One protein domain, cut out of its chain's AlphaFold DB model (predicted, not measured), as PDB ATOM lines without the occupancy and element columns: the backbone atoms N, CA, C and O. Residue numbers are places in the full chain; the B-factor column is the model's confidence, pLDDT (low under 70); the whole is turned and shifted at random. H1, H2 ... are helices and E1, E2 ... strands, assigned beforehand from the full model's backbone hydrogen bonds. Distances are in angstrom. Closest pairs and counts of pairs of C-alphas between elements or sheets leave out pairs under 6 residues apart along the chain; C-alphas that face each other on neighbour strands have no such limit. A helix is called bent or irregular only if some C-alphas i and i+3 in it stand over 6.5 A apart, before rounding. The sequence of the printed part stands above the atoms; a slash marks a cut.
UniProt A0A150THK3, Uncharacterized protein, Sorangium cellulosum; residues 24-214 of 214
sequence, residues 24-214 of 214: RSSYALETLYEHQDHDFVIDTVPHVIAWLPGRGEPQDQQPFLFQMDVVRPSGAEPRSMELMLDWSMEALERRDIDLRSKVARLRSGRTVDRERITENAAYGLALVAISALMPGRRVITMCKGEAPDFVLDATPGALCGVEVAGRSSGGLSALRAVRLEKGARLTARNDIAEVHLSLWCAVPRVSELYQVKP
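AT A GLANCE: This is residues 24 to 214 of the 214 residues of an uncharacterized protein of Sorangium cellulosum (UniProt A0A150THK3). One eight-stranded sheet curls like part of a barrel round the long helix H5, while H6 covers the opposite face over E6, E7 and E8. On the side of H5 away from E7 and E8, H2 crosses it, with H1 and H4 packed on both H2 and H5, and the short H3 packed on H1 and H4. The printed part has 191 residues, with six named helices and eight named strands in the order E1 H1 H2 E2 E3 H3 H4 H5 E4 E5 E6 H6 E7 E8. The mixed sheet runs E1 E3 E2 E8 E7 E6 E5 E4, and the class is mixed, helices and strands. The whole is compact and rounded, with a radius of gyration of the C-alphas of 16.0 A and spans of 43 by 33 by 33 A.

IN THESE COORDINATES: The strands of the sheet, from one edge to the other, are E1, residues 24 to 28; E3, 79 to 86, 21.9 A; E2, 64 to 71, 21.7 A; E8, 206 to 213, 22.2 A; E7, 192 to 201, 26.1 A; E6, 159 to 167, 26.6 A; E5, 150 to 152; and E4, 139 to 142. E1 begins with C-alpha 24 at (28.117, -22.002, 207.967), and E8 ends with C-alpha 213 at (31.033, -9.050, 230.050). H5, residues 112 to 133, is 32.3 A long and begins at C-alpha 112 (16.060, 12.273, 206.969). It is irregular, with C-alphas 115 and 118 7.6 A apart, and has a kink of 44 degrees near residue 119. H6, residues 171 to 187, is 23.9 A long, with a kink of 32 degrees near residue 181. H2, residues 38 to 51, is 20.1 A long and only just irregular: C-alphas 43 and 46 are 6.9 A apart. H4 spans residues 99 to 108, H1 29 to 35 and H3 89 to 93.

HOW THE PARTS SIT: The sheet is twisted, with E1 and E4 as edge strands. E7 and E6 are parallel, with N 163 and O 196 2.9 A apart, within hydrogen-bond range; with H6 between them they form a strand-helix-strand unit, two parallel neighbours joined through a helix, with a right-handed crossover. E7 and E8 form an antiparallel hairpin, with N 199 and O 208 at 2.9 A. E2 is parallel to E8, with N 207 and O 67 at 2.8 A. E4, E5 and E6 form a meander, each strand the antiparallel neighbour of the one before; N 151 and O 141 are 2.9 A apart, and N 152 and O 160 2.8 A. H5 and H6 are on opposite faces of the sheet, in three layers. The closest C-alphas of H5 and E6 are those of Ala 122 and Gly 166, 4.9 A apart. H6 runs along the strands at a height over the sheet of 8.6 A. H2 touches H5 with residues 117 to 125 of H5 alone, closest at the C-alphas of Val 48 and Ala 121, 4.2 A, at a steep tilt of 67 degrees, only just short of perpendicular, opposite ways. H4 touches H2, closest at the C-alphas of Val 103 and Pro 46, 5.1 A. H3 touches H4, closest at the C-alphas of Glu 93 and Leu 99, 5.9 A. H1 and H2 form a helical hairpin and only just touch, with 3 pairs of C-alphas within 8 A, the closest being Tyr 33 and Val 41, 6.4 A. Every O i to N i+4 pair is within hydrogen-bond range in H3 and H4, against 8 of 10 in H2, 15 of 18 in H5, 11 of 13 in H6 and 1 of 3 in H1, where 4 of 4 O i to N i+3 pairs are.

THE WHOLE: The two C-alphas farthest apart, those of Gly 75 and Arg 110, are 48.0 A apart. The printed part has no cut and ends at residue 214, the chain's last. The link from H2 to E2, residues 52 to 63, is long. The mean pLDDT of the printed part is 84.8; residues 53 to 62, 73 to 78, 110 to 113 and 154 to 158 hold the residues under 70.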
ATOM      1  N   ARG A  24      29.011 -22.700 208.896       85.19
ATOM      2  CA  ARG A  24      28.117 -22.002 207.967       85.19
ATOM      3  C   ARG A  24      26.695 -22.039 208.488       85.19
ATOM      4  O   ARG A  24      26.155 -23.115 208.729       85.19
ATOM      5  N   SER A  25      26.080 -20.869 208.590       85.62
ATOM      6  CA  SER A  25      24.681 -20.714 208.964       85.62
ATOM      7  C   SER A  25      23.950 -19.873 207.926       85.62
ATOM      8  O   SER A  25      24.515 -18.939 207.360       85.62
ATOM      9  N   SER A  26      22.693 -20.215 207.666       88.81
ATOM     10  CA  SER A  26      21.813 -19.458 206.781       88.81
ATOM     11  C   SER A  26      20.685 -18.851 207.601       88.81
ATOM     12  O   SER A  26      20.182 -19.487 208.529       88.81
ATOM     13  N   TYR A  27      20.307 -17.619 207.275       92.62
ATOM     14  CA  TYR A  27      19.262 -16.901 207.983       92.62
ATOM     15  C   TYR A  27      18.386 -16.110 207.012       92.62
ATOM     16  O   TYR A  27      18.861 -15.166 206.379       92.62
ATOM     17  N   ALA A  28      17.099 -16.454 206.976       93.38
ATOM     18  CA  ALA A  28      16.082 -15.714 206.236       93.38
ATOM     19  C   ALA A  28      15.551 -14.549 207.076       93.38
ATOM     20  O   ALA A  28      15.103 -14.765 208.207       93.38
ATOM     21  N   LEU A  29      15.584 -13.317 206.553       93.81
ATOM     22  CA  LEU A  29      15.184 -12.112 207.300       93.81
ATOM     23  C   LEU A  29      13.749 -12.175 207.828       93.81
ATOM     24  O   LEU A  29      13.468 -11.614 208.884       93.81
ATOM     25  N   GLU A  30      12.852 -12.874 207.139       94.50
ATOM     26  CA  GLU A  30      11.467 -13.113 207.546       94.50
ATOM     27  C   GLU A  30      11.383 -13.714 208.946       94.50
ATOM     28  O   GLU A  30      10.488 -13.366 209.714       94.50
ATOM     29  N   THR A  31      12.351 -14.564 209.291       95.00
ATOM     30  CA  THR A  31      12.453 -15.253 210.578       95.00
ATOM     31  C   THR A  31      12.529 -14.267 211.753       95.00
ATOM     32  O   THR A  31      12.064 -14.567 212.852       95.00
ATOM     33  N   LEU A  32      13.038 -13.041 211.541       95.25
ATOM     34  CA  LEU A  32      13.057 -12.012 212.590       95.25
ATOM     35  C   LEU A  32      11.664 -11.675 213.124       95.25
ATOM     36  O   LEU A  32      11.533 -11.440 214.321       95.25
ATOM     37  N   TYR A  33      10.636 -11.683 212.271       94.69
ATOM     38  CA  TYR A  33       9.260 -11.380 212.680       94.69
ATOM     39  C   TYR A  33       8.680 -12.406 213.661       94.69
ATOM     40  O   TYR A  33       7.672 -12.133 214.309       94.69
ATOM     41  N   GLU A  34       9.286 -13.589 213.758       93.50
ATOM     42  CA  GLU A  34       8.884 -14.644 214.690       93.50
ATOM     43  C   GLU A  34       9.711 -14.581 215.980       93.50
ATOM     44  O   GLU A  34       9.203 -14.817 217.081       93.50
ATOM     45  N   HIS A  35      10.987 -14.216 215.854       92.69
ATOM     46  CA  HIS A  35      11.947 -14.254 216.951       92.69
ATOM     47  C   HIS A  35      12.040 -12.958 217.761       92.69
ATOM     48  O   HIS A  35      12.402 -13.009 218.936       92.69
ATOM     49  N   GLN A  36      11.716 -11.806 217.177       93.44
ATOM     50  CA  GLN A  36      11.859 -10.495 217.814       93.44
ATOM     51  C   GLN A  36      10.532  -9.735 217.850       93.44
ATOM     52  O   GLN A  36       9.524 -10.189 217.310       93.44
ATOM     53  N   ASP A  37      10.504  -8.619 218.581       92.81
ATOM     54  CA  ASP A  37       9.339  -7.736 218.603       92.81
ATOM     55  C   ASP A  37       9.094  -7.116 217.221       92.81
ATOM     56  O   ASP A  37      10.030  -6.702 216.532       92.81
ATOM     57  N   HIS A  38       7.827  -7.073 216.816       93.38
ATOM     58  CA  HIS A  38       7.429  -6.649 215.482       93.38
ATOM     59  C   HIS A  38       7.840  -5.201 215.180       93.38
ATOM     60  O   HIS A  38       8.301  -4.925 214.071       93.38
ATOM     61  N   ASP A  39       7.750  -4.303 216.163       92.12
ATOM     62  CA  ASP A  39       8.054  -2.883 215.981       92.12
ATOM     63  C   ASP A  39       9.556  -2.678 215.738       92.12
ATOM     64  O   ASP A  39       9.961  -1.937 214.839       92.12
ATOM     65  N   PHE A  40      10.407  -3.423 216.454       93.56
ATOM     66  CA  PHE A  40      11.858  -3.384 216.241       93.56
ATOM     67  C   PHE A  40      12.245  -3.898 214.851       93.56
ATOM     68  O   PHE A  40      13.160  -3.367 214.210       93.56
ATOM     69  N   VAL A  41      11.552  -4.934 214.372       95.06
ATOM     70  CA  VAL A  41      11.814  -5.540 213.064       95.06
ATOM     71  C   VAL A  41      11.380  -4.602 211.937       95.06
ATOM     72  O   VAL A  41      12.182  -4.344 211.034       95.06
ATOM     73  N   ILE A  42      10.172  -4.027 212.008       93.94
ATOM     74  CA  ILE A  42       9.669  -3.067 211.009       93.94
ATOM     75  C   ILE A  42      10.590  -1.849 210.880       93.94
ATOM     76  O   ILE A  42      10.821  -1.361 209.771       93.94
ATOM     77  N   ASP A  43      11.156  -1.373 211.986       91.25
ATOM     78  CA  ASP A  43      12.034  -0.206 211.977       91.25
ATOM     79  C   ASP A  43      13.414  -0.475 211.365       91.25
ATOM     80  O   ASP A  43      14.077   0.450 210.882       91.25
ATOM     81  N   THR A  44      13.891  -1.719 211.377       94.00
ATOM     82  CA  THR A  44      15.290  -2.037 211.048       94.00
ATOM     83  C   THR A  44      15.451  -2.805 209.739       94.00
ATOM     84  O   THR A  44      16.373  -2.505 208.976       94.00
ATOM     85  N   VAL A  45      14.535  -3.715 209.392       94.75
ATOM     86  CA  VAL A  45      14.600  -4.515 208.153       94.75
ATOM     87  C   VAL A  45      14.666  -3.665 206.875       94.75
ATOM     88  O   VAL A  45      15.526  -3.951 206.033       94.75
ATOM     89  N   PRO A  46      13.875  -2.583 206.703       93.19
ATOM     90  CA  PRO A  46      14.002  -1.725 205.526       93.19
ATOM     91  C   PRO A  46      15.410  -1.137 205.378       93.19
ATOM     92  O   PRO A  46      15.906  -0.992 204.260       93.19
ATOM     93  N   HIS A  47      16.075  -0.827 206.495       93.19
ATOM     94  CA  HIS A  47      17.433  -0.295 206.504       93.19
ATOM     95  C   HIS A  47      18.461  -1.364 206.142       93.19
ATOM     96  O   HIS A  47      19.344  -1.076 205.341       93.19
ATOM     97  N   VAL A  48      18.317  -2.598 206.643       93.81
ATOM     98  CA  VAL A  48      19.176  -3.734 206.259       93.81
ATOM     99  C   VAL A  48      19.138  -3.950 204.748       93.81
ATOM    100  O   VAL A  48      20.184  -3.934 204.106       93.81
ATOM    101  N   ILE A  49      17.943  -4.048 204.160       91.25
ATOM    102  CA  ILE A  49      17.759  -4.263 202.713       91.25
ATOM    103  C   ILE A  49      18.209  -3.039 201.904       91.25
ATOM    104  O   ILE A  49      18.661  -3.146 200.762       91.25
ATOM    105  N   ALA A  50      18.063  -1.832 202.452       89.00
ATOM    106  CA  ALA A  50      18.539  -0.626 201.788       89.00
ATOM    107  C   ALA A  50      20.073  -0.487 201.843       89.00
ATOM    108  O   ALA A  50      20.648   0.110 200.932       89.00
ATOM    109  N   TRP A  51      20.721  -1.042 202.873       88.12
ATOM    110  CA  TRP A  51      22.168  -0.997 203.102       88.12
ATOM    111  C   TRP A  51      22.929  -2.123 202.382       88.12
ATOM    112  O   TRP A  51      23.944  -1.862 201.734       88.12
ATOM    113  N   LEU A  52      22.421  -3.356 202.446       82.88
ATOM    114  CA  LEU A  52      22.902  -4.531 201.716       82.88
ATOM    115  C   LEU A  52      22.111  -4.654 200.408       82.88
ATOM    116  O   LEU A  52      20.919  -4.940 200.486       82.88
ATOM    117  N   PRO A  53      22.647  -4.478 199.187       67.50
ATOM    118  CA  PRO A  53      23.869  -3.839 198.704       67.50
ATOM    119  C   PRO A  53      23.645  -2.350 198.343       67.50
ATOM    120  O   PRO A  53      22.634  -1.979 197.739       67.50
ATOM    121  N   GLY A  54      24.634  -1.497 198.626       53.84
ATOM    122  CA  GLY A  54      24.699  -0.104 198.167       53.84
ATOM    123  C   GLY A  54      25.799   0.145 197.118       53.84
ATOM    124  O   GLY A  54      26.911  -0.343 197.272       53.84
ATOM    125  N   ARG A  55      25.454   0.943 196.085       43.09
ATOM    126  CA  ARG A  55      26.199   1.368 194.866       43.09
ATOM    127  C   ARG A  55      26.954   0.272 194.097       43.09
ATOM    128  O   ARG A  55      28.152   0.094 194.269       43.09
ATOM    129  N   GLY A  56      26.263  -0.313 193.119       48.38
ATOM    130  CA  GLY A  56      26.882  -0.992 191.974       48.38
ATOM    131  C   GLY A  56      26.291  -2.361 191.675       48.38
ATOM    132  O   GLY A  56      26.225  -2.729 190.509       48.38
ATOM    133  N   GLU A  57      25.794  -3.056 192.700       57.16
ATOM    134  CA  GLU A  57      25.252  -4.403 192.539       57.16
ATOM    135  C   GLU A  57      23.711  -4.416 192.509       57.16
ATOM    136  O   GLU A  57      23.065  -3.724 193.309       57.16
ATOM    137  N   PRO A  58      23.109  -5.190 191.595       57.78
ATOM    138  CA  PRO A  58      21.683  -5.479 191.561       57.78
ATOM    139  C   PRO A  58      21.144  -6.033 192.898       57.78
ATOM    140  O   PRO A  58      21.756  -6.875 193.552       57.78
ATOM    141  N   GLN A  59      19.973  -5.539 193.320       53.38
ATOM    142  CA  GLN A  59      19.294  -5.905 194.579       53.38
ATOM    143  C   GLN A  59      18.859  -7.382 194.640       53.38
ATOM    144  O   GLN A  59      18.603  -7.905 195.720       53.38
ATOM    145  N   ASP A  60      18.764  -8.027 193.485       55.22
ATOM    146  CA  ASP A  60      18.466  -9.438 193.253       55.22
ATOM    147  C   ASP A  60      19.667 -10.367 193.497       55.22
ATOM    148  O   ASP A  60      19.488 -11.580 193.523       55.22
ATOM    149  N   GLN A  61      20.868  -9.835 193.760       57.03
ATOM    150  CA  GLN A  61      22.051 -10.635 194.101       57.03
ATOM    151  C   GLN A  61      22.138 -10.986 195.593       57.03
ATOM    152  O   GLN A  61      23.129 -10.716 196.277       57.03
ATOM    153  N   GLN A  62      21.084 -11.597 196.109       68.88
ATOM    154  CA  GLN A  62      21.208 -12.410 197.310       68.88
ATOM    155  C   GLN A  62      21.810 -13.781 196.975       68.88
ATOM    156  O   GLN A  62      21.686 -14.232 195.834       68.88
ATOM    157  N   PRO A  63      22.413 -14.477 197.952       81.56
ATOM    158  CA  PRO A  63      22.504 -14.133 199.378       81.56
ATOM    159  C   PRO A  63      23.700 -13.236 199.753       81.56
ATOM    160  O   PRO A  63      24.695 -13.137 199.035       81.56
ATOM    161  N   PHE A  64      23.621 -12.595 200.925       85.56
ATOM    162  CA  PHE A  64      24.700 -11.791 201.509       85.56
ATOM    163  C   PHE A  64      25.485 -12.603 202.529       85.56
ATOM    164  O   PHE A  64      24.976 -12.928 203.595       85.56
ATOM    165  N   LEU A  65      26.749 -12.877 202.221       87.25
ATOM    166  CA  LEU A  65      27.652 -13.553 203.144       87.25
ATOM    167  C   LEU A  65      28.372 -12.545 204.047       87.25
ATOM    168  O   LEU A  65      29.062 -11.651 203.547       87.25
ATOM    169  N   PHE A  66      28.236 -12.718 205.359       87.56
ATOM    170  CA  PHE A  66      29.080 -12.079 206.363       87.56
ATOM    171  C   PHE A  66      30.042 -13.094 206.960       87.56
ATOM    172  O   PHE A  66      29.626 -14.147 207.442       87.56
ATOM    173  N   GLN A  67      31.321 -12.738 206.985       88.44
ATOM    174  CA  GLN A  67      32.286 -13.403 207.852       88.44
ATOM    175  C   GLN A  67      32.159 -12.802 209.251       88.44
ATOM    176  O   GLN A  67      32.206 -11.577 209.407       88.44
ATOM    177  N   MET A  68      31.937 -13.645 210.252       85.31
ATOM    178  CA  MET A  68      31.654 -13.236 211.621       85.31
ATOM    179  C   MET A  68      32.579 -13.942 212.599       85.31
ATOM    180  O   MET A  68      32.593 -15.167 212.663       85.31
ATOM    181  N   ASP A  69      33.283 -13.169 213.416       85.81
ATOM    182  CA  ASP A  69      34.025 -13.713 214.550       85.81
ATOM    183  C   ASP A  69      33.164 -13.630 215.817       85.81
ATOM    184  O   ASP A  69      32.770 -12.542 216.250       85.81
ATOM    185  N   VAL A  70      32.873 -14.787 216.416       83.25
ATOM    186  CA  VAL A  70      32.160 -14.917 217.690       83.25
ATOM    187  C   VAL A  70      33.174 -15.170 218.796       83.25
ATOM    188  O   VAL A  70      33.820 -16.220 218.853       83.25
ATOM    189  N   VAL A  71      33.301 -14.212 219.707       78.44
ATOM    190  CA  VAL A  71      34.310 -14.249 220.766       78.44
ATOM    191  C   VAL A  71      33.639 -14.287 222.135       78.44
ATOM    192  O   VAL A  71      32.834 -13.414 222.466       78.44
ATOM    193  N   ARG A  72      33.992 -15.297 222.940       76.06
ATOM    194  CA  ARG A  72      33.455 -15.518 224.291       76.06
ATOM    195  C   ARG A  72      34.553 -15.365 225.360       76.06
ATOM    196  O   ARG A  72      35.667 -15.851 225.151       76.06
ATOM    197  N   PRO A  73      34.276 -14.737 226.513       61.09
ATOM    198  CA  PRO A  73      35.221 -14.596 227.608       61.09
ATOM    199  C   PRO A  73      35.283 -15.880 228.443       61.09
ATOM    200  O   PRO A  73      34.520 -16.015 229.387       61.09
ATOM    201  N   SER A  74      36.193 -16.811 228.116       52.81
ATOM    202  CA  SER A  74      36.674 -17.864 229.046       52.81
ATOM    203  C   SER A  74      37.640 -18.867 228.388       52.81
ATOM    204  O   SER A  74      37.343 -20.056 228.374       52.81
ATOM    205  N   GLY A  75      38.752 -18.458 227.765       55.25
ATOM    206  CA  GLY A  75      39.698 -19.416 227.143       55.25
ATOM    207  C   GLY A  75      39.097 -20.349 226.072       55.25
ATOM    208  O   GLY A  75      39.788 -21.224 225.562       55.25
ATOM    209  N   ALA A  76      37.815 -20.165 225.742       63.66
ATOM    210  CA  ALA A  76      37.120 -20.831 224.670       63.66
ATOM    211  C   ALA A  76      37.663 -20.244 223.379       63.66
ATOM    212  O   ALA A  76      37.749 -19.019 223.244       63.66
ATOM    213  N   GLU A  77      38.057 -21.116 222.460       64.69
ATOM    214  CA  GLU A  77      38.598 -20.653 221.197       64.69
ATOM    215  C   GLU A  77      37.536 -19.812 220.477       64.69
ATOM    216  O   GLU A  77      36.382 -20.249 220.355       64.69
ATOM    217  N   PRO A  78      37.882 -18.578 220.069       69.62
ATOM    218  CA  PRO A  78      36.983 -17.775 219.263       69.62
ATOM    219  C   PRO A  78      36.634 -18.540 217.984       69.62
ATOM    220  O   PRO A  78      37.461 -19.264 217.427       69.62
ATOM    221  N   ARG A  79      35.381 -18.410 217.549       79.44
ATOM    222  CA  ARG A  79      34.840 -19.161 216.413       79.44
ATOM    223  C   ARG A  79      34.597 -18.218 215.249       79.44
ATOM    224  O   ARG A  79      33.945 -17.194 215.440       79.44
ATOM    225  N   SER A  80      35.071 -18.578 214.061       83.44
ATOM    226  CA  SER A  80      34.645 -17.915 212.829       83.44
ATOM    227  C   SER A  80      33.429 -18.624 212.257       83.44
ATOM    228  O   SER A  80      33.389 -19.851 212.156       83.44
ATOM    229  N   MET A  81      32.445 -17.829 211.865       85.06
ATOM    230  CA  MET A  81      31.218 -18.279 211.238       85.06
ATOM    231  C   MET A  81      30.980 -17.512 209.944       85.06
ATOM    232  O   MET A  81      31.289 -16.327 209.823       85.06
ATOM    233  N   GLU A  82      30.379 -18.188 208.982       89.19
ATOM    234  CA  GLU A  82      29.844 -17.604 207.765       89.19
ATOM    235  C   GLU A  82      28.322 -17.519 207.909       89.19
ATOM    236  O   GLU A  82      27.632 -18.539 207.917       89.19
ATOM    237  N   LEU A  83      27.799 -16.298 208.048       89.44
ATOM    238  CA  LEU A  83      26.364 -16.035 208.106       89.44
ATOM    239  C   LEU A  83      25.870 -15.627 206.718       89.44
ATOM    240  O   LEU A  83      26.165 -14.531 206.235       89.44
ATOM    241  N   MET A  84      25.121 -16.519 206.080       90.75
ATOM    242  CA  MET A  84      24.483 -16.303 204.790       90.75
ATOM    243  C   MET A  84      23.070 -15.755 204.996       90.75
ATOM    244  O   MET A  84      22.160 -16.483 205.388       90.75
ATOM    245  N   LEU A  85      22.904 -14.462 204.740       91.50
ATOM    246  CA  LEU A  85      21.645 -13.749 204.892       91.50
ATOM    247  C   LEU A  85      20.873 -13.707 203.569       91.50
ATOM    248  O   LEU A  85      21.397 -13.222 202.561       91.50
ATOM    249  N   ASP A  86      19.622 -14.150 203.591       91.00
ATOM    250  CA  ASP A  86      18.686 -14.068 202.471       91.00
ATOM    251  C   ASP A  86      17.308 -13.533 202.907       91.00
ATOM    252  O   ASP A  86      17.058 -13.256 204.083       91.00
ATOM    253  N   TRP A  87      16.459 -13.240 201.923       91.56
ATOM    254  CA  TRP A  87      15.109 -12.720 202.067       91.56
ATOM    255  C   TRP A  87      14.310 -12.760 200.759       91.56
ATOM    256  O   TRP A  87      14.781 -12.416 199.673       91.56
ATOM    257  N   SER A  88      13.019 -13.031 200.882       90.69
ATOM    258  CA  SER A  88      12.001 -12.800 199.867       90.69
ATOM    259  C   SER A  88      11.272 -11.490 200.143       90.69
ATOM    260  O   SER A  88      10.566 -11.329 201.140       90.69
ATOM    261  N   MET A  89      11.377 -10.544 199.205       89.44
ATOM    262  CA  MET A  89      10.617  -9.291 199.288       89.44
ATOM    263  C   MET A  89       9.109  -9.544 199.389       89.44
ATOM    264  O   MET A  89       8.439  -8.860 200.150       89.44
ATOM    265  N   GLU A  90       8.586 -10.544 198.676       89.69
ATOM    266  CA  GLU A  90       7.161 -10.876 198.715       89.69
ATOM    267  C   GLU A  90       6.739 -11.391 200.097       89.69
ATOM    268  O   GLU A  90       5.706 -10.983 200.624       89.69
ATOM    269  N   ALA A  91       7.534 -12.273 200.711       91.75
ATOM    270  CA  ALA A  91       7.213 -12.815 202.027       91.75
ATOM    271  C   ALA A  91       7.315 -11.744 203.123       91.75
ATOM    272  O   ALA A  91       6.450 -11.686 203.998       91.75
ATOM    273  N   LEU A  92       8.313 -10.863 203.037       92.69
ATOM    274  CA  LEU A  92       8.450  -9.728 203.943       92.69
ATOM    275  C   LEU A  92       7.318  -8.698 203.773       92.69
ATOM    276  O   LEU A  92       6.808  -8.201 204.773       92.69
ATOM    277  N   GLU A  93       6.863  -8.416 202.546       92.81
ATOM    278  CA  GLU A  93       5.741  -7.494 202.279       92.81
ATOM    279  C   GLU A  93       4.408  -7.998 202.867       92.81
ATOM    280  O   GLU A  93       3.544  -7.200 203.223       92.81
ATOM    281  N   ARG A  94       4.240  -9.317 203.052       93.81
ATOM    282  CA  ARG A  94       3.079  -9.868 203.779       93.81
ATOM    283  C   ARG A  94       3.103  -9.548 205.279       93.81
ATOM    284  O   ARG A  94       2.065  -9.664 205.924       93.81
ATOM    285  N   ARG A  95       4.269  -9.200 205.838       93.62
ATOM    286  CA  ARG A  95       4.450  -8.808 207.247       93.62
ATOM    287  C   ARG A  95       4.513  -7.283 207.416       93.62
ATOM    288  O   ARG A  95       3.980  -6.785 208.396       93.62
ATOM    289  N   ASP A  96       5.100  -6.566 206.455       93.50
ATOM    290  CA  ASP A  96       5.150  -5.096 206.382       93.50
ATOM    291  C   ASP A  96       4.780  -4.622 204.967       93.50
ATOM    292  O   ASP A  96       5.614  -4.599 204.060       93.50
ATOM    293  N   ILE A  97       3.519  -4.220 204.787       93.00
ATOM    294  CA  ILE A  97       2.949  -3.876 203.473       93.00
ATOM    295  C   ILE A  97       3.663  -2.704 202.779       93.00
ATOM    296  O   ILE A  97       3.680  -2.624 201.551       93.00
ATOM    297  N   ASP A  98       4.299  -1.817 203.545       92.44
ATOM    298  CA  ASP A  98       4.978  -0.628 203.024       92.44
ATOM    299  C   ASP A  98       6.480  -0.845 202.788       92.44
ATOM    300  O   ASP A  98       7.186   0.083 202.368       92.44
ATOM    301  N   LEU A  99       6.998  -2.053 203.036       92.00
ATOM    302  CA  LEU A  99       8.430  -2.349 203.041       92.00
ATOM    303  C   LEU A  99       9.142  -1.878 201.770       92.00
ATOM    304  O   LEU A  99      10.156  -1.180 201.840       92.00
ATOM    305  N   ARG A 100       8.623  -2.218 200.588       90.81
ATOM    306  CA  ARG A 100       9.260  -1.850 199.314       90.81
ATOM    307  C   ARG A 100       9.304  -0.341 199.110       90.81
ATOM    308  O   ARG A 100      10.326   0.183 198.663       90.81
ATOM    309  N   SER A 101       8.241   0.362 199.491       90.62
ATOM    310  CA  SER A 101       8.189   1.824 199.458       90.62
ATOM    311  C   SER A 101       9.209   2.440 200.421       90.62
ATOM    312  O   SER A 101       9.932   3.365 200.036       90.62
ATOM    313  N   LYS A 102       9.342   1.902 201.643       91.00
ATOM    314  CA  LYS A 102      10.354   2.324 202.629       91.00
ATOM    315  C   LYS A 102      11.775   2.120 202.092       91.00
ATOM    316  O   LYS A 102      12.555   3.073 202.050       91.00
ATOM    317  N   VAL A 103      12.090   0.925 201.584       89.81
ATOM    318  CA  VAL A 103      13.400   0.585 200.996       89.81
ATOM    319  C   VAL A 103      13.736   1.503 199.817       89.81
ATOM    320  O   VAL A 103      14.844   2.042 199.740       89.81
ATOM    321  N   ALA A 104      12.787   1.742 198.909       86.88
ATOM    322  CA  ALA A 104      12.990   2.622 197.759       86.88
ATOM    323  C   ALA A 104      13.272   4.074 198.180       86.88
ATOM    324  O   ALA A 104      14.162   4.728 197.625       86.88
ATOM    325  N   ARG A 105      12.554   4.584 199.189       87.25
ATOM    326  CA  ARG A 105      12.776   5.929 199.736       87.25
ATOM    327  C   ARG A 105      14.168   6.065 200.346       87.25
ATOM    328  O   ARG A 105      14.874   7.002 199.963       87.25
ATOM    329  N   LEU A 106      14.574   5.110 201.188       88.56
ATOM    330  CA  LEU A 106      15.904   5.059 201.809       88.56
ATOM    331  C   LEU A 106      17.017   5.074 200.753       88.56
ATOM    332  O   LEU A 106      17.923   5.903 200.810       88.56
ATOM    333  N   ARG A 107      16.904   4.232 199.720       85.00
ATOM    334  CA  ARG A 107      17.894   4.153 198.631       85.00
ATOM    335  C   ARG A 107      17.958   5.402 197.767       85.00
ATOM    336  O   ARG A 107      19.040   5.818 197.365       85.00
ATOM    337  N   SER A 108      16.810   6.024 197.498       84.88
ATOM    338  CA  SER A 108      16.766   7.292 196.760       84.88
ATOM    339  C   SER A 108      17.339   8.470 197.559       84.88
ATOM    340  O   SER A 108      17.555   9.542 196.999       84.88
ATOM    341  N   GLY A 109      17.578   8.288 198.863       76.81
ATOM    342  CA  GLY A 109      18.106   9.319 199.744       76.81
ATOM    343  C   GLY A 109      17.141  10.478 199.995       76.81
ATOM    344  O   GLY A 109      17.590  11.560 200.360       76.81
ATOM    345  N   ARG A 110      15.835  10.264 199.783       67.50
ATOM    346  CA  ARG A 110      14.749  11.243 199.996       67.50
ATOM    347  C   ARG A 110      14.125  11.105 201.392       67.50
ATOM    348  O   ARG A 110      12.902  11.134 201.540       67.50
ATOM    349  N   THR A 111      14.957  10.878 202.405       69.94
ATOM    350  CA  THR A 111      14.551  10.708 203.809       69.94
ATOM    351  C   THR A 111      15.597  11.324 204.729       69.94
ATOM    352  O   THR A 111      16.783  11.334 204.399       69.94
ATOM    353  N   VAL A 112      15.160  11.806 205.896       64.75
ATOM    354  CA  VAL A 112      16.060  12.273 206.969       64.75
ATOM    355  C   VAL A 112      16.944  11.118 207.470       64.75
ATOM    356  O   VAL A 112      18.107  11.312 207.800       64.75
ATOM    357  N   ASP A 113      16.441   9.883 207.394       66.62
ATOM    358  CA  ASP A 113      17.138   8.671 207.844       66.62
ATOM    359  C   ASP A 113      18.281   8.206 206.935       66.62
ATOM    360  O   ASP A 113      18.975   7.243 207.258       66.62
ATOM    361  N   ARG A 114      18.511   8.867 205.792       73.50
ATOM    362  CA  ARG A 114      19.590   8.491 204.868       73.50
ATOM    363  C   ARG A 114      20.949   8.463 205.566       73.50
ATOM    364  O   ARG A 114      21.744   7.561 205.318       73.50
ATOM    365  N   GLU A 115      21.220   9.442 206.422       74.94
ATOM    366  CA  GLU A 115      22.494   9.546 207.144       74.94
ATOM    367  C   GLU A 115      22.645   8.452 208.209       74.94
ATOM    368  O   GLU A 115      23.760   8.070 208.554       74.94
ATOM    369  N   ARG A 116      21.521   7.884 208.660       85.50
ATOM    370  CA  ARG A 116      21.449   6.841 209.689       85.50
ATOM    371  C   ARG A 116      21.211   5.445 209.121       85.50
ATOM    372  O   ARG A 116      21.046   4.498 209.884       85.50
ATOM    373  N   ILE A 117      21.231   5.279 207.795       88.62
ATOM    374  CA  ILE A 117      20.966   3.986 207.151       88.62
ATOM    375  C   ILE A 117      21.911   2.890 207.650       88.62
ATOM    376  O   ILE A 117      21.458   1.801 207.982       88.62
ATOM    377  N   THR A 118      23.203   3.199 207.772       89.69
ATOM    378  CA  THR A 118      24.223   2.265 208.266       89.69
ATOM    379  C   THR A 118      23.996   1.908 209.735       89.69
ATOM    380  O   THR A 118      24.166   0.756 210.120       89.69
ATOM    381  N   GLU A 119      23.602   2.883 210.554       90.38
ATOM    382  CA  GLU A 119      23.321   2.693 211.980       90.38
ATOM    383  C   GLU A 119      22.093   1.789 212.177       90.38
ATOM    384  O   GLU A 119      22.176   0.752 212.829       90.38
ATOM    385  N   ASN A 120      20.974   2.121 211.529       92.62
ATOM    386  CA  ASN A 120      19.738   1.341 211.602       92.62
ATOM    387  C   ASN A 120      19.877  -0.058 210.981       92.62
ATOM    388  O   ASN A 120      19.291  -1.014 211.488       92.62
ATOM    389  N   ALA A 121      20.669  -0.205 209.916       93.75
ATOM    390  CA  ALA A 121      20.976  -1.514 209.349       93.75
ATOM    391  C   ALA A 121      21.800  -2.372 210.318       93.75
ATOM    392  O   ALA A 121      21.523  -3.560 210.465       93.75
ATOM    393  N   ALA A 122      22.771  -1.782 211.021       94.50
ATOM    394  CA  ALA A 122      23.540  -2.500 212.032       94.50
ATOM    395  C   ALA A 122      22.654  -2.987 213.186       94.50
ATOM    396  O   ALA A 122      22.840  -4.112 213.640       94.50
ATOM    397  N   TYR A 123      21.652  -2.203 213.609       95.69
ATOM    398  CA  TYR A 123      20.642  -2.668 214.568       95.69
ATOM    399  C   TYR A 123      19.876  -3.890 214.053       95.69
ATOM    400  O   TYR A 123      19.775  -4.887 214.763       95.69
ATOM    401  N   GLY A 124      19.404  -3.858 212.804       95.69
ATOM    402  CA  GLY A 124      18.719  -5.005 212.201       95.69
ATOM    403  C   GLY A 124      19.602  -6.251 212.104       95.69
ATOM    404  O   GLY A 124      19.156  -7.354 212.402       95.69
ATOM    405  N   LEU A 125      20.880  -6.096 211.758       95.94
ATOM    406  CA  LEU A 125      21.818  -7.220 211.699       95.94
ATOM    407  C   LEU A 125      22.202  -7.745 213.082       95.94
ATOM    408  O   LEU A 125      22.366  -8.947 213.261       95.94
ATOM    409  N   ALA A 126      22.279  -6.877 214.085       95.50
ATOM    410  CA  ALA A 126      22.441  -7.304 215.463       95.50
ATOM    411  C   ALA A 126      21.222  -8.113 215.951       95.50
ATOM    412  O   ALA A 126      21.422  -9.134 216.604       95.50
ATOM    413  N   LEU A 127      19.986  -7.760 215.557       95.62
ATOM    414  CA  LEU A 127      18.807  -8.613 215.789       95.62
ATOM    415  C   LEU A 127      18.957  -9.986 215.120       95.62
ATOM    416  O   LEU A 127      18.634 -10.998 215.744       95.62
ATOM    417  N   VAL A 128      19.486 -10.043 213.888       95.00
ATOM    418  CA  VAL A 128      19.792 -11.317 213.209       95.00
ATOM    419  C   VAL A 128      20.805 -12.126 214.012       95.00
ATOM    420  O   VAL A 128      20.565 -13.299 214.281       95.00
ATOM    421  N   ALA A 129      21.919 -11.522 214.431       92.06
ATOM    422  CA  ALA A 129      22.949 -12.224 215.189       92.06
ATOM    423  C   ALA A 129      22.433 -12.727 216.544       92.06
ATOM    424  O   ALA A 129      22.688 -13.879 216.888       92.06
ATOM    425  N   ILE A 130      21.664 -11.918 217.282       91.44
ATOM    426  CA  ILE A 130      20.993 -12.351 218.518       91.44
ATOM    427  C   ILE A 130      20.097 -13.552 218.214       91.44
ATOM    428  O   ILE A 130      20.192 -14.585 218.868       91.44
ATOM    429  N   SER A 131      19.270 -13.445 217.178       91.69
ATOM    430  CA  SER A 131      18.341 -14.503 216.813       91.69
ATOM    431  C   SER A 131      19.023 -15.803 216.378       91.69
ATOM    432  O   SER A 131      18.511 -16.876 216.685       91.69
ATOM    433  N   ALA A 132      20.116 -15.718 215.622       89.38
ATOM    434  CA  ALA A 132      20.798 -16.869 215.042       89.38
ATOM    435  C   ALA A 132      21.748 -17.540 216.042       89.38
ATOM    436  O   ALA A 132      21.870 -18.762 216.058       89.38
ATOM    437  N   LEU A 133      22.429 -16.745 216.872       84.88
ATOM    438  CA  LEU A 133      23.503 -17.220 217.747       84.88
ATOM    439  C   LEU A 133      23.080 -17.375 219.209       84.88
ATOM    440  O   LEU A 133      23.779 -18.032 219.982       84.88
ATOM    441  N   MET A 134      21.963 -16.765 219.604       85.19
ATOM    442  CA  MET A 134      21.431 -16.802 220.967       85.19
ATOM    443  C   MET A 134      19.954 -17.225 220.955       85.19
ATOM    444  O   MET A 134      19.082 -16.452 221.366       85.19
ATOM    445  N   PRO A 135      19.641 -18.444 220.476       82.12
ATOM    446  CA  PRO A 135      18.264 -18.897 220.329       82.12
ATOM    447  C   PRO A 135      17.501 -18.797 221.657       82.12
ATOM    448  O   PRO A 135      18.002 -19.174 222.717       82.12
ATOM    449  N   GLY A 136      16.284 -18.258 221.593       82.19
ATOM    450  CA  GLY A 136      15.432 -18.011 222.759       82.19
ATOM    451  C   GLY A 136      15.662 -16.669 223.466       82.19
ATOM    452  O   GLY A 136      14.815 -16.274 224.265       82.19
ATOM    453  N   ARG A 137      16.737 -15.923 223.162       87.25
ATOM    454  CA  ARG A 137      16.899 -14.540 223.644       87.25
ATOM    455  C   ARG A 137      16.068 -13.583 222.785       87.25
ATOM    456  O   ARG A 137      16.179 -13.574 221.558       87.25
ATOM    457  N   ARG A 138      15.279 -12.733 223.441       89.25
ATOM    458  CA  ARG A 138      14.501 -11.667 222.796       89.25
ATOM    459  C   ARG A 138      14.971 -10.309 223.285       89.25
ATOM    460  O   ARG A 138      15.264 -10.149 224.471       89.25
ATOM    461  N   VAL A 139      15.017  -9.344 222.374       92.25
ATOM    462  CA  VAL A 139      15.160  -7.936 222.737       92.25
ATOM    463  C   VAL A 139      13.845  -7.473 223.348       92.25
ATOM    464  O   VAL A 139      12.788  -7.624 222.739       92.25
ATOM    465  N   ILE A 140      13.925  -6.920 224.552       91.62
ATOM    466  CA  ILE A 140      12.791  -6.311 225.253       91.62
ATOM    467  C   ILE A 140      12.816  -4.783 225.160       91.62
ATOM    468  O   ILE A 140      11.772  -4.145 225.250       91.62
ATOM    469  N   THR A 141      13.996  -4.201 224.927       91.94
ATOM    470  CA  THR A 141      14.179  -2.753 224.796       91.94
ATOM    471  C   THR A 141      15.207  -2.449 223.715       91.94
ATOM    472  O   THR A 141      16.270  -3.067 223.682       91.94
ATOM    473  N   MET A 142      14.919  -1.454 222.874       93.12
ATOM    474  CA  MET A 142      15.858  -0.860 221.920       93.12
ATOM    475  C   MET A 142      16.005   0.644 222.206       93.12
ATOM    476  O   MET A 142      15.096   1.424 221.927       93.12
ATOM    477  N   CYS A 143      17.160   1.055 222.728       88.56
ATOM    478  CA  CYS A 143      17.524   2.434 223.051       88.56
ATOM    479  C   CYS A 143      18.590   2.953 222.076       88.56
ATOM    480  O   CYS A 143      19.784   2.927 222.357       88.56
ATOM    481  N   LYS A 144      18.172   3.446 220.905       84.12
ATOM    482  CA  LYS A 144      19.121   3.948 219.898       84.12
ATOM    483  C   LYS A 144      19.912   5.146 220.435       84.12
ATOM    484  O   LYS A 144      19.332   6.199 220.694       84.12
ATOM    485  N   GLY A 145      21.233   5.003 220.530       77.06
ATOM    486  CA  GLY A 145      22.134   6.071 220.964       77.06
ATOM    487  C   GLY A 145      22.361   6.153 222.476       77.06
ATOM    488  O   GLY A 145      23.120   7.017 222.916       77.06
ATOM    489  N   GLU A 146      21.774   5.251 223.265       82.38
ATOM    490  CA  GLU A 146      22.068   5.097 224.690       82.38
ATOM    491  C   GLU A 146      22.595   3.684 224.945       82.38
ATOM    492  O   GLU A 146      21.993   2.704 224.529       82.38
ATOM    493  N   ALA A 147      23.740   3.564 225.622       82.88
ATOM    494  CA  ALA A 147      24.306   2.252 225.917       82.88
ATOM    495  C   ALA A 147      23.592   1.607 227.127       82.88
ATOM    496  O   ALA A 147      23.383   2.303 228.123       82.88
ATOM    497  N   PRO A 148      23.322   0.287 227.118       85.75
ATOM    498  CA  PRO A 148      23.399  -0.599 225.955       85.75
ATOM    499  C   PRO A 148      22.244  -0.324 224.978       85.75
ATOM    500  O   PRO A 148      21.129  -0.042 225.407       85.75
ATOM    501  N   ASP A 149      22.502  -0.449 223.674       92.38
ATOM    502  CA  ASP A 149      21.488  -0.106 222.674       92.38
ATOM    503  C   ASP A 149      20.318  -1.098 222.634       92.38
ATOM    504  O   ASP A 149      19.190  -0.727 222.324       92.38
ATOM    505  N   PHE A 150      20.582  -2.372 222.918       92.69
ATOM    506  CA  PHE A 150      19.558  -3.386 223.131       92.69
ATOM    507  C   PHE A 150      19.631  -3.917 224.547       92.69
ATOM    508  O   PHE A 150      20.721  -4.135 225.075       92.69
ATOM    509  N   VAL A 151      18.467  -4.219 225.115       91.38
ATOM    510  CA  VAL A 151      18.336  -4.989 226.350       91.38
ATOM    511  C   VAL A 151      17.633  -6.301 226.028       91.38
ATOM    512  O   VAL A 151      16.557  -6.310 225.428       91.38
ATOM    513  N   LEU A 152      18.256  -7.406 226.426       88.38
ATOM    514  CA  LEU A 152      17.691  -8.752 226.412       88.38
ATOM    515  C   LEU A 152      17.204  -9.074 227.829       88.38
ATOM    516  O   LEU A 152      17.912  -8.764 228.785       88.38
ATOM    517  N   ASP A 153      16.064  -9.744 227.994       73.38
ATOM    518  CA  ASP A 153      15.661 -10.237 229.319       73.38
ATOM    519  C   ASP A 153      14.983 -11.604 229.232       73.38
ATOM    520  O   ASP A 153      14.053 -11.818 228.456       73.38
ATOM    521  N   ALA A 154      15.476 -12.533 230.043       63.16
ATOM    522  CA  ALA A 154      14.759 -13.745 230.431       63.16
ATOM    523  C   ALA A 154      15.205 -14.186 231.844       63.16
ATOM    524  O   ALA A 154      15.490 -15.357 232.060       63.16
ATOM    525  N   THR A 155      15.360 -13.194 232.734       60.41
ATOM    526  CA  THR A 155      15.791 -13.134 234.151       60.41
ATOM    527  C   THR A 155      15.837 -14.470 234.931       60.41
ATOM    528  O   THR A 155      14.962 -15.309 234.732       60.41
ATOM    529  N   PRO A 156      16.730 -14.665 235.942       50.84
ATOM    530  CA  PRO A 156      16.952 -13.670 237.005       50.84
ATOM    531  C   PRO A 156      18.409 -13.339 237.394       50.84
ATOM    532  O   PRO A 156      19.183 -14.214 237.774       50.84
ATOM    533  N   GLY A 157      18.715 -12.030 237.421       57.75
ATOM    534  CA  GLY A 157      19.890 -11.435 238.083       57.75
ATOM    535  C   GLY A 157      20.604 -10.311 237.318       57.75
ATOM    536  O   GLY A 157      21.482  -9.663 237.880       57.75
ATOM    537  N   ALA A 158      20.243 -10.067 236.058       55.50
ATOM    538  CA  ALA A 158      21.053  -9.260 235.158       55.50
ATOM    539  C   ALA A 158      20.238  -8.419 234.182       55.50
ATOM    540  O   ALA A 158      19.309  -8.922 233.557       55.50
ATOM    541  N   LEU A 159      20.691  -7.184 233.967       73.44
ATOM    542  CA  LEU A 159      20.511  -6.498 232.693       73.44
ATOM    543  C   LEU A 159      21.504  -7.123 231.690       73.44
ATOM    544  O   LEU A 159      22.716  -7.061 231.927       73.44
ATOM    545  N   CYS A 160      21.004  -7.741 230.615       86.06
ATOM    546  CA  CYS A 160      21.814  -8.243 229.500       86.06
ATOM    547  C   CYS A 160      21.740  -7.236 228.344       86.06
ATOM    548  O   CYS A 160      20.649  -6.929 227.870       86.06
ATOM    549  N   GLY A 161      22.878  -6.711 227.893       87.88
ATOM    550  CA  GLY A 161      22.926  -5.653 226.881       87.88
ATOM    551  C   GLY A 161      23.579  -6.076 225.566       87.88
ATOM    552  O   GLY A 161      24.495  -6.894 225.561       87.88
ATOM    553  N   VAL A 162      23.190  -5.463 224.450       88.31
ATOM    554  CA  VAL A 162      24.017  -5.446 223.233       88.31
ATOM    555  C   VAL A 162      24.264  -4.002 222.828       88.31
ATOM    556  O   VAL A 162      23.320  -3.236 222.667       88.31
ATOM    557  N   GLU A 163      25.527  -3.620 222.659       91.38
ATOM    558  CA  GLU A 163      25.874  -2.364 221.998       91.38
ATOM    559  C   GLU A 163      26.219  -2.636 220.535       91.38
ATOM    560  O   GLU A 163      26.937  -3.584 220.207       91.38
ATOM    561  N   VAL A 164      25.703  -1.800 219.645       92.38
ATOM    562  CA  VAL A 164      25.717  -2.021 218.204       92.38
ATOM    563  C   VAL A 164      26.516  -0.922 217.516       92.38
ATOM    564  O   VAL A 164      26.519   0.242 217.924       92.38
ATOM    565  N   ALA A 165      27.242  -1.274 216.460       91.62
ATOM    566  CA  ALA A 165      27.848  -0.289 215.575       91.62
ATOM    567  C   ALA A 165      27.932  -0.789 214.130       91.62
ATOM    568  O   ALA A 165      28.275  -1.941 213.870       91.62
ATOM    569  N   GLY A 166      27.678   0.121 213.187       90.56
ATOM    570  CA  GLY A 166      27.796  -0.118 211.750       90.56
ATOM    571  C   GLY A 166      28.839   0.783 211.096       90.56
ATOM    572  O   GLY A 166      28.981   1.955 211.449       90.56
ATOM    573  N   ARG A 167      29.554   0.259 210.099       88.94
ATOM    574  CA  ARG A 167      30.498   1.008 209.259       88.94
ATOM    575  C   ARG A 167      30.260   0.694 207.791       88.94
ATOM    576  O   ARG A 167      30.197  -0.462 207.388       88.94
ATOM    577  N   SER A 168      30.205   1.726 206.959       84.31
ATOM    578  CA  SER A 168      30.067   1.538 205.512       84.31
ATOM    579  C   SER A 168      31.340   0.958 204.879       84.31
ATOM    580  O   SER A 168      31.254   0.281 203.861       84.31
ATOM    581  N   SER A 169      32.511   1.212 205.473       85.38
ATOM    582  CA  SER A 169      33.806   0.748 204.968       85.38
ATOM    583  C   SER A 169      34.861   0.587 206.072       85.38
ATOM    584  O   SER A 169      34.699   1.090 207.188       85.38
ATOM    585  N   GLY A 170      35.958  -0.103 205.736       85.31
ATOM    586  CA  GLY A 170      37.161  -0.230 206.569       85.31
ATOM    587  C   GLY A 170      37.394  -1.622 207.170       85.31
ATOM    588  O   GLY A 170      38.441  -1.842 207.772       85.31
ATOM    589  N   GLY A 171      36.466  -2.563 206.979       88.44
ATOM    590  CA  GLY A 171      36.620  -3.972 207.357       88.44
ATOM    591  C   GLY A 171      36.944  -4.207 208.838       88.44
ATOM    592  O   GLY A 171      36.575  -3.414 209.705       88.44
ATOM    593  N   LEU A 172      37.664  -5.299 209.124       87.62
ATOM    594  CA  LEU A 172      37.973  -5.747 210.490       87.62
ATOM    595  C   LEU A 172      38.795  -4.727 211.288       87.62
ATOM    596  O   LEU A 172      38.571  -4.554 212.484       87.62
ATOM    597  N   SER A 173      39.731  -4.015 210.654       88.50
ATOM    598  CA  SER A 173      40.557  -3.023 211.354       88.50
ATOM    599  C   SER A 173      39.718  -1.858 211.888       88.50
ATOM    600  O   SER A 173      39.917  -1.429 213.025       88.50
ATOM    601  N   ALA A 174      38.734  -1.394 211.112       90.06
ATOM    602  CA  ALA A 174      37.800  -0.365 211.552       90.06
ATOM    603  C   ALA A 174      36.891  -0.857 212.687       90.06
ATOM    604  O   ALA A 174      36.669  -0.114 213.645       90.06
ATOM    605  N   LEU A 175      36.397  -2.099 212.616       91.00
ATOM    606  CA  LEU A 175      35.569  -2.671 213.684       91.00
ATOM    607  C   LEU A 175      36.358  -2.821 214.991       91.00
ATOM    608  O   LEU A 175      35.865  -2.437 216.049       91.00
ATOM    609  N   ARG A 176      37.621  -3.258 214.931       89.44
ATOM    610  CA  ARG A 176      38.494  -3.375 216.112       89.44
ATOM    611  C   ARG A 176      38.743  -2.041 216.807       89.44
ATOM    612  O   ARG A 176      38.777  -2.003 218.035       89.44
ATOM    613  N   ALA A 177      38.889  -0.951 216.052       90.56
ATOM    614  CA  ALA A 177      39.014   0.383 216.636       90.56
ATOM    615  C   ALA A 177      37.749   0.772 217.424       90.56
ATOM    616  O   ALA A 177      37.851   1.201 218.572       90.56
ATOM    617  N   VAL A 178      36.564   0.529 216.851       90.88
ATOM    618  CA  VAL A 178      35.273   0.760 217.526       90.88
ATOM    619  C   VAL A 178      35.126  -0.128 218.764       90.88
ATOM    620  O   VAL A 178      34.665   0.333 219.808       90.88
ATOM    621  N   ARG A 179      35.559  -1.392 218.679       90.81
ATOM    622  CA  ARG A 179      35.530  -2.340 219.799       90.81
ATOM    623  C   ARG A 179      36.331  -1.841 220.995       90.81
ATOM    624  O   ARG A 179      35.860  -1.961 222.119       90.81
ATOM    625  N   LEU A 180      37.532  -1.306 220.766       88.31
ATOM    626  CA  LEU A 180      38.386  -0.789 221.839       88.31
ATOM    627  C   LEU A 180      37.713   0.370 222.585       88.31
ATOM    628  O   LEU A 180      37.720   0.390 223.813       88.31
ATOM    629  N   GLU A 181      37.100   1.294 221.846       88.00
ATOM    630  CA  GLU A 181      36.401   2.448 222.411       88.00
ATOM    631  C   GLU A 181      35.155   2.032 223.210       88.00
ATOM    632  O   GLU A 181      35.025   2.364 224.391       88.00
ATOM    633  N   LYS A 182      34.251   1.263 222.590       89.00
ATOM    634  CA  LYS A 182      32.979   0.860 223.211       89.00
ATOM    635  C   LYS A 182      33.175  -0.174 224.323       89.00
ATOM    636  O   LYS A 182      32.528  -0.092 225.364       89.00
ATOM    637  N   GLY A 183      34.096  -1.121 224.139       87.00
ATOM    638  CA  GLY A 183      34.328  -2.223 225.072       87.00
ATOM    639  C   GLY A 183      34.779  -1.751 226.449       87.00
ATOM    640  O   GLY A 183      34.185  -2.145 227.448       87.00
ATOM    641  N   ALA A 184      35.754  -0.838 226.512       85.31
ATOM    642  CA  ALA A 184      36.237  -0.301 227.785       85.31
ATOM    643  C   ALA A 184      35.123   0.402 228.584       85.31
ATOM    644  O   ALA A 184      35.023   0.233 229.800       85.31
ATOM    645  N   ARG A 185      34.252   1.152 227.895       86.19
ATOM    646  CA  ARG A 185      33.110   1.841 228.509       86.19
ATOM    647  C   ARG A 185      32.082   0.861 229.078       86.19
ATOM    648  O   ARG A 185      31.573   1.090 230.170       86.19
ATOM    649  N   LEU A 186      31.783  -0.215 228.355       84.06
ATOM    650  CA  LEU A 186      30.797  -1.214 228.774       84.06
ATOM    651  C   LEU A 186      31.289  -2.072 229.937       84.06
ATOM    652  O   LEU A 186      30.543  -2.294 230.885       84.06
ATOM    653  N   THR A 187      32.550  -2.507 229.911       83.56
ATOM    654  CA  THR A 187      33.130  -3.300 231.004       83.56
ATOM    655  C   THR A 187      33.160  -2.521 232.324       83.56
ATOM    656  O   THR A 187      33.044  -3.121 233.389       83.56
ATOM    657  N   ALA A 188      33.253  -1.188 232.276       85.75
ATOM    658  CA  ALA A 188      33.224  -0.334 233.464       85.75
ATOM    659  C   ALA A 188      31.828  -0.192 234.113       85.75
ATOM    660  O   ALA A 188      31.724   0.346 235.217       85.75
ATOM    661  N   ARG A 189      30.749  -0.649 233.461       85.75
ATOM    662  CA  ARG A 189      29.382  -0.549 233.992       85.75
ATOM    663  C   ARG A 189      29.071  -1.676 234.972       85.75
ATOM    664  O   ARG A 189      29.123  -2.858 234.629       85.75
ATOM    665  N   ASN A 190      28.710  -1.301 236.196       84.69
ATOM    666  CA  ASN A 190      28.386  -2.241 237.275       84.69
ATOM    667  C   ASN A 190      26.927  -2.715 237.249       84.69
ATOM    668  O   ASN A 190      26.618  -3.749 237.827       84.69
ATOM    669  N   ASP A 191      26.046  -1.971 236.582       83.56
ATOM    670  CA  ASP A 191      24.604  -2.221 236.496       83.56
ATOM    671  C   ASP A 191      24.209  -3.259 235.430       83.56
ATOM    672  O   ASP A 191      23.073  -3.721 235.402       83.56
ATOM    673  N   ILE A 192      25.152  -3.650 234.571       82.62
ATOM    674  CA  ILE A 192      24.964  -4.634 233.499       82.62
ATOM    675  C   ILE A 192      25.638  -5.932 233.917       82.62
ATOM    676  O   ILE A 192      26.804  -5.867 234.290       82.62
ATOM    677  N   ALA A 193      24.989  -7.096 233.856       81.81
ATOM    678  CA  ALA A 193      25.698  -8.339 234.190       81.81
ATOM    679  C   ALA A 193      26.375  -8.943 232.961       81.81
ATOM    680  O   ALA A 193      27.568  -9.192 233.023       81.81
ATOM    681  N   GLU A 194      25.661  -9.040 231.840       87.88
ATOM    682  CA  GLU A 194      26.159  -9.603 230.581       87.88
ATOM    683  C   GLU A 194      26.069  -8.540 229.485       87.88
ATOM    684  O   GLU A 194      25.067  -7.830 229.379       87.88
ATOM    685  N   VAL A 195      27.089  -8.417 228.636       88.81
ATOM    686  CA  VAL A 195      26.987  -7.524 227.476       88.81
ATOM    687  C   VAL A 195      27.796  -7.994 226.283       88.81
ATOM    688  O   VAL A 195      28.928  -8.467 226.412       88.81
ATOM    689  N   HIS A 196      27.206  -7.799 225.107       91.19
ATOM    690  CA  HIS A 196      27.789  -8.093 223.807       91.19
ATOM    691  C   HIS A 196      28.019  -6.815 223.002       91.19
ATOM    692  O   HIS A 196      27.261  -5.852 223.089       91.19
ATOM    693  N   LEU A 197      29.062  -6.818 222.185       91.94
ATOM    694  CA  LEU A 197      29.306  -5.841 221.136       91.94
ATOM    695  C   LEU A 197      29.012  -6.485 219.791       91.94
ATOM    696  O   LEU A 197      29.660  -7.469 219.441       91.94
ATOM    697  N   SER A 198      28.073  -5.918 219.040       94.00
ATOM    698  CA  SER A 198      27.740  -6.339 217.680       94.00
ATOM    699  C   SER A 198      28.225  -5.291 216.679       94.00
ATOM    700  O   SER A 198      27.771  -4.145 216.674       94.00
ATOM    701  N   LEU A 199      29.196  -5.666 215.853       94.38
ATOM    702  CA  LEU A 199      29.928  -4.763 214.970       94.38
ATOM    703  C   LEU A 199      29.781  -5.227 213.521       94.38
ATOM    704  O   LEU A 199      30.059  -6.386 213.222       94.38
ATOM    705  N   TRP A 200      29.400  -4.325 212.614       94.38
ATOM    706  CA  TRP A 200      29.098  -4.662 211.218       94.38
ATOM    707  C   TRP A 200      29.817  -3.744 210.236       94.38
ATOM    708  O   TRP A 200      29.770  -2.519 210.367       94.38
ATOM    709  N   CYS A 201      30.438  -4.319 209.207       90.88
ATOM    710  CA  CYS A 201      31.001  -3.581 208.085       90.88
ATOM    711  C   CYS A 201      30.424  -4.083 206.759       90.88
ATOM    712  O   CYS A 201      30.402  -5.284 206.512       90.88
ATOM    713  N   ALA A 202      29.980  -3.165 205.894       84.31
ATOM    714  CA  ALA A 202      29.485  -3.529 204.564       84.31
ATOM    715  C   ALA A 202      30.609  -3.764 203.541       84.31
ATOM    716  O   ALA A 202      30.407  -4.527 202.596       84.31
ATOM    717  N   VAL A 203      31.768  -3.103 203.688       82.94
ATOM    718  CA  VAL A 203      32.868  -3.182 202.711       82.94
ATOM    719  C   VAL A 203      34.253  -3.230 203.391       82.94
ATOM    720  O   VAL A 203      34.725  -2.206 203.903       82.94
ATOM    721  N   PRO A 204      34.960  -4.377 203.337       83.62
ATOM    722  CA  PRO A 204      34.432  -5.709 203.007       83.62
ATOM    723  C   PRO A 204      33.332  -6.148 203.992       83.62
ATOM    724  O   PRO A 204      33.227  -5.593 205.085       83.62
ATOM    725  N   ARG A 205      32.517  -7.135 203.597       86.94
ATOM    726  CA  ARG A 205      31.413  -7.674 204.411       86.94
ATOM    727  C   ARG A 205      31.952  -8.539 205.547       86.94
ATOM    728  O   ARG A 205      32.171  -9.735 205.381       86.94
ATOM    729  N   VAL A 206      32.183  -7.917 206.693       87.75
ATOM    730  CA  VAL A 206      32.712  -8.573 207.895       87.75
ATOM    731  C   VAL A 206      31.971  -8.083 209.129       87.75
ATOM    732  O   VAL A 206      31.415  -6.982 209.141       87.75
ATOM    733  N   SER A 207      31.971  -8.897 210.173       90.81
ATOM    734  CA  SER A 207      31.286  -8.616 211.428       90.81
ATOM    735  C   SER A 207      32.019  -9.232 212.618       90.81
ATOM    736  O   SER A 207      32.776 -10.187 212.471       90.81
ATOM    737  N   GLU A 208      31.798  -8.678 213.805       90.69
ATOM    738  CA  GLU A 208      32.252  -9.265 215.067       90.69
ATOM    739  C   GLU A 208      31.074  -9.276 216.051       90.69
ATOM    740  O   GLU A 208      30.353  -8.280 216.177       90.69
ATOM    741  N   LEU A 209      30.900 -10.386 216.769       89.19
ATOM    742  CA  LEU A 209      30.061 -10.455 217.961       89.19
ATOM    743  C   LEU A 209      30.940 -10.850 219.144       89.19
ATOM    744  O   LEU A 209      31.434 -11.974 219.234       89.19
ATOM    745  N   TYR A 210      31.159  -9.906 220.049       87.44
ATOM    746  CA  TYR A 210      32.103 -10.067 221.145       87.44
ATOM    747  C   TYR A 210      31.392  -9.891 222.479       87.44
ATOM    748  O   TYR A 210      30.862  -8.818 222.761       87.44
ATOM    749  N   GLN A 211      31.430 -10.903 223.337       87.38
ATOM    750  CA  GLN A 211      30.934 -10.774 224.702       87.38
ATOM    751  C   GLN A 211      31.982 -10.033 225.556       87.38
ATOM    752  O   GLN A 211      33.047 -10.570 225.859       87.38
ATOM    753  N   VAL A 212      31.698  -8.774 225.919       83.19
ATOM    754  CA  VAL A 212      32.593  -7.914 226.728       83.19
ATOM    755  C   VAL A 212      32.412  -8.091 228.231       83.19
ATOM    756  O   VAL A 212      33.288  -7.690 229.000       83.19
ATOM    757  N   LYS A 213      31.300  -8.694 228.655       81.94
ATOM    758  CA  LYS A 213      31.033  -9.050 230.050       81.94
ATOM    759  C   LYS A 213      30.231 -10.361 230.100       81.94
ATOM    760  O   LYS A 213      29.264 -10.455 229.336       81.94
ATOM    761  N   PRO A 214      30.666 -11.358 230.895       78.38
ATOM    762  CA  PRO A 214      30.027 -12.670 230.977       78.38
ATOM    763  C   PRO A 214      28.638 -12.621 231.611       78.38
ATOM    764  O   PRO A 214      28.478 -11.886 232.605       78.38
TER     765      PRO A 214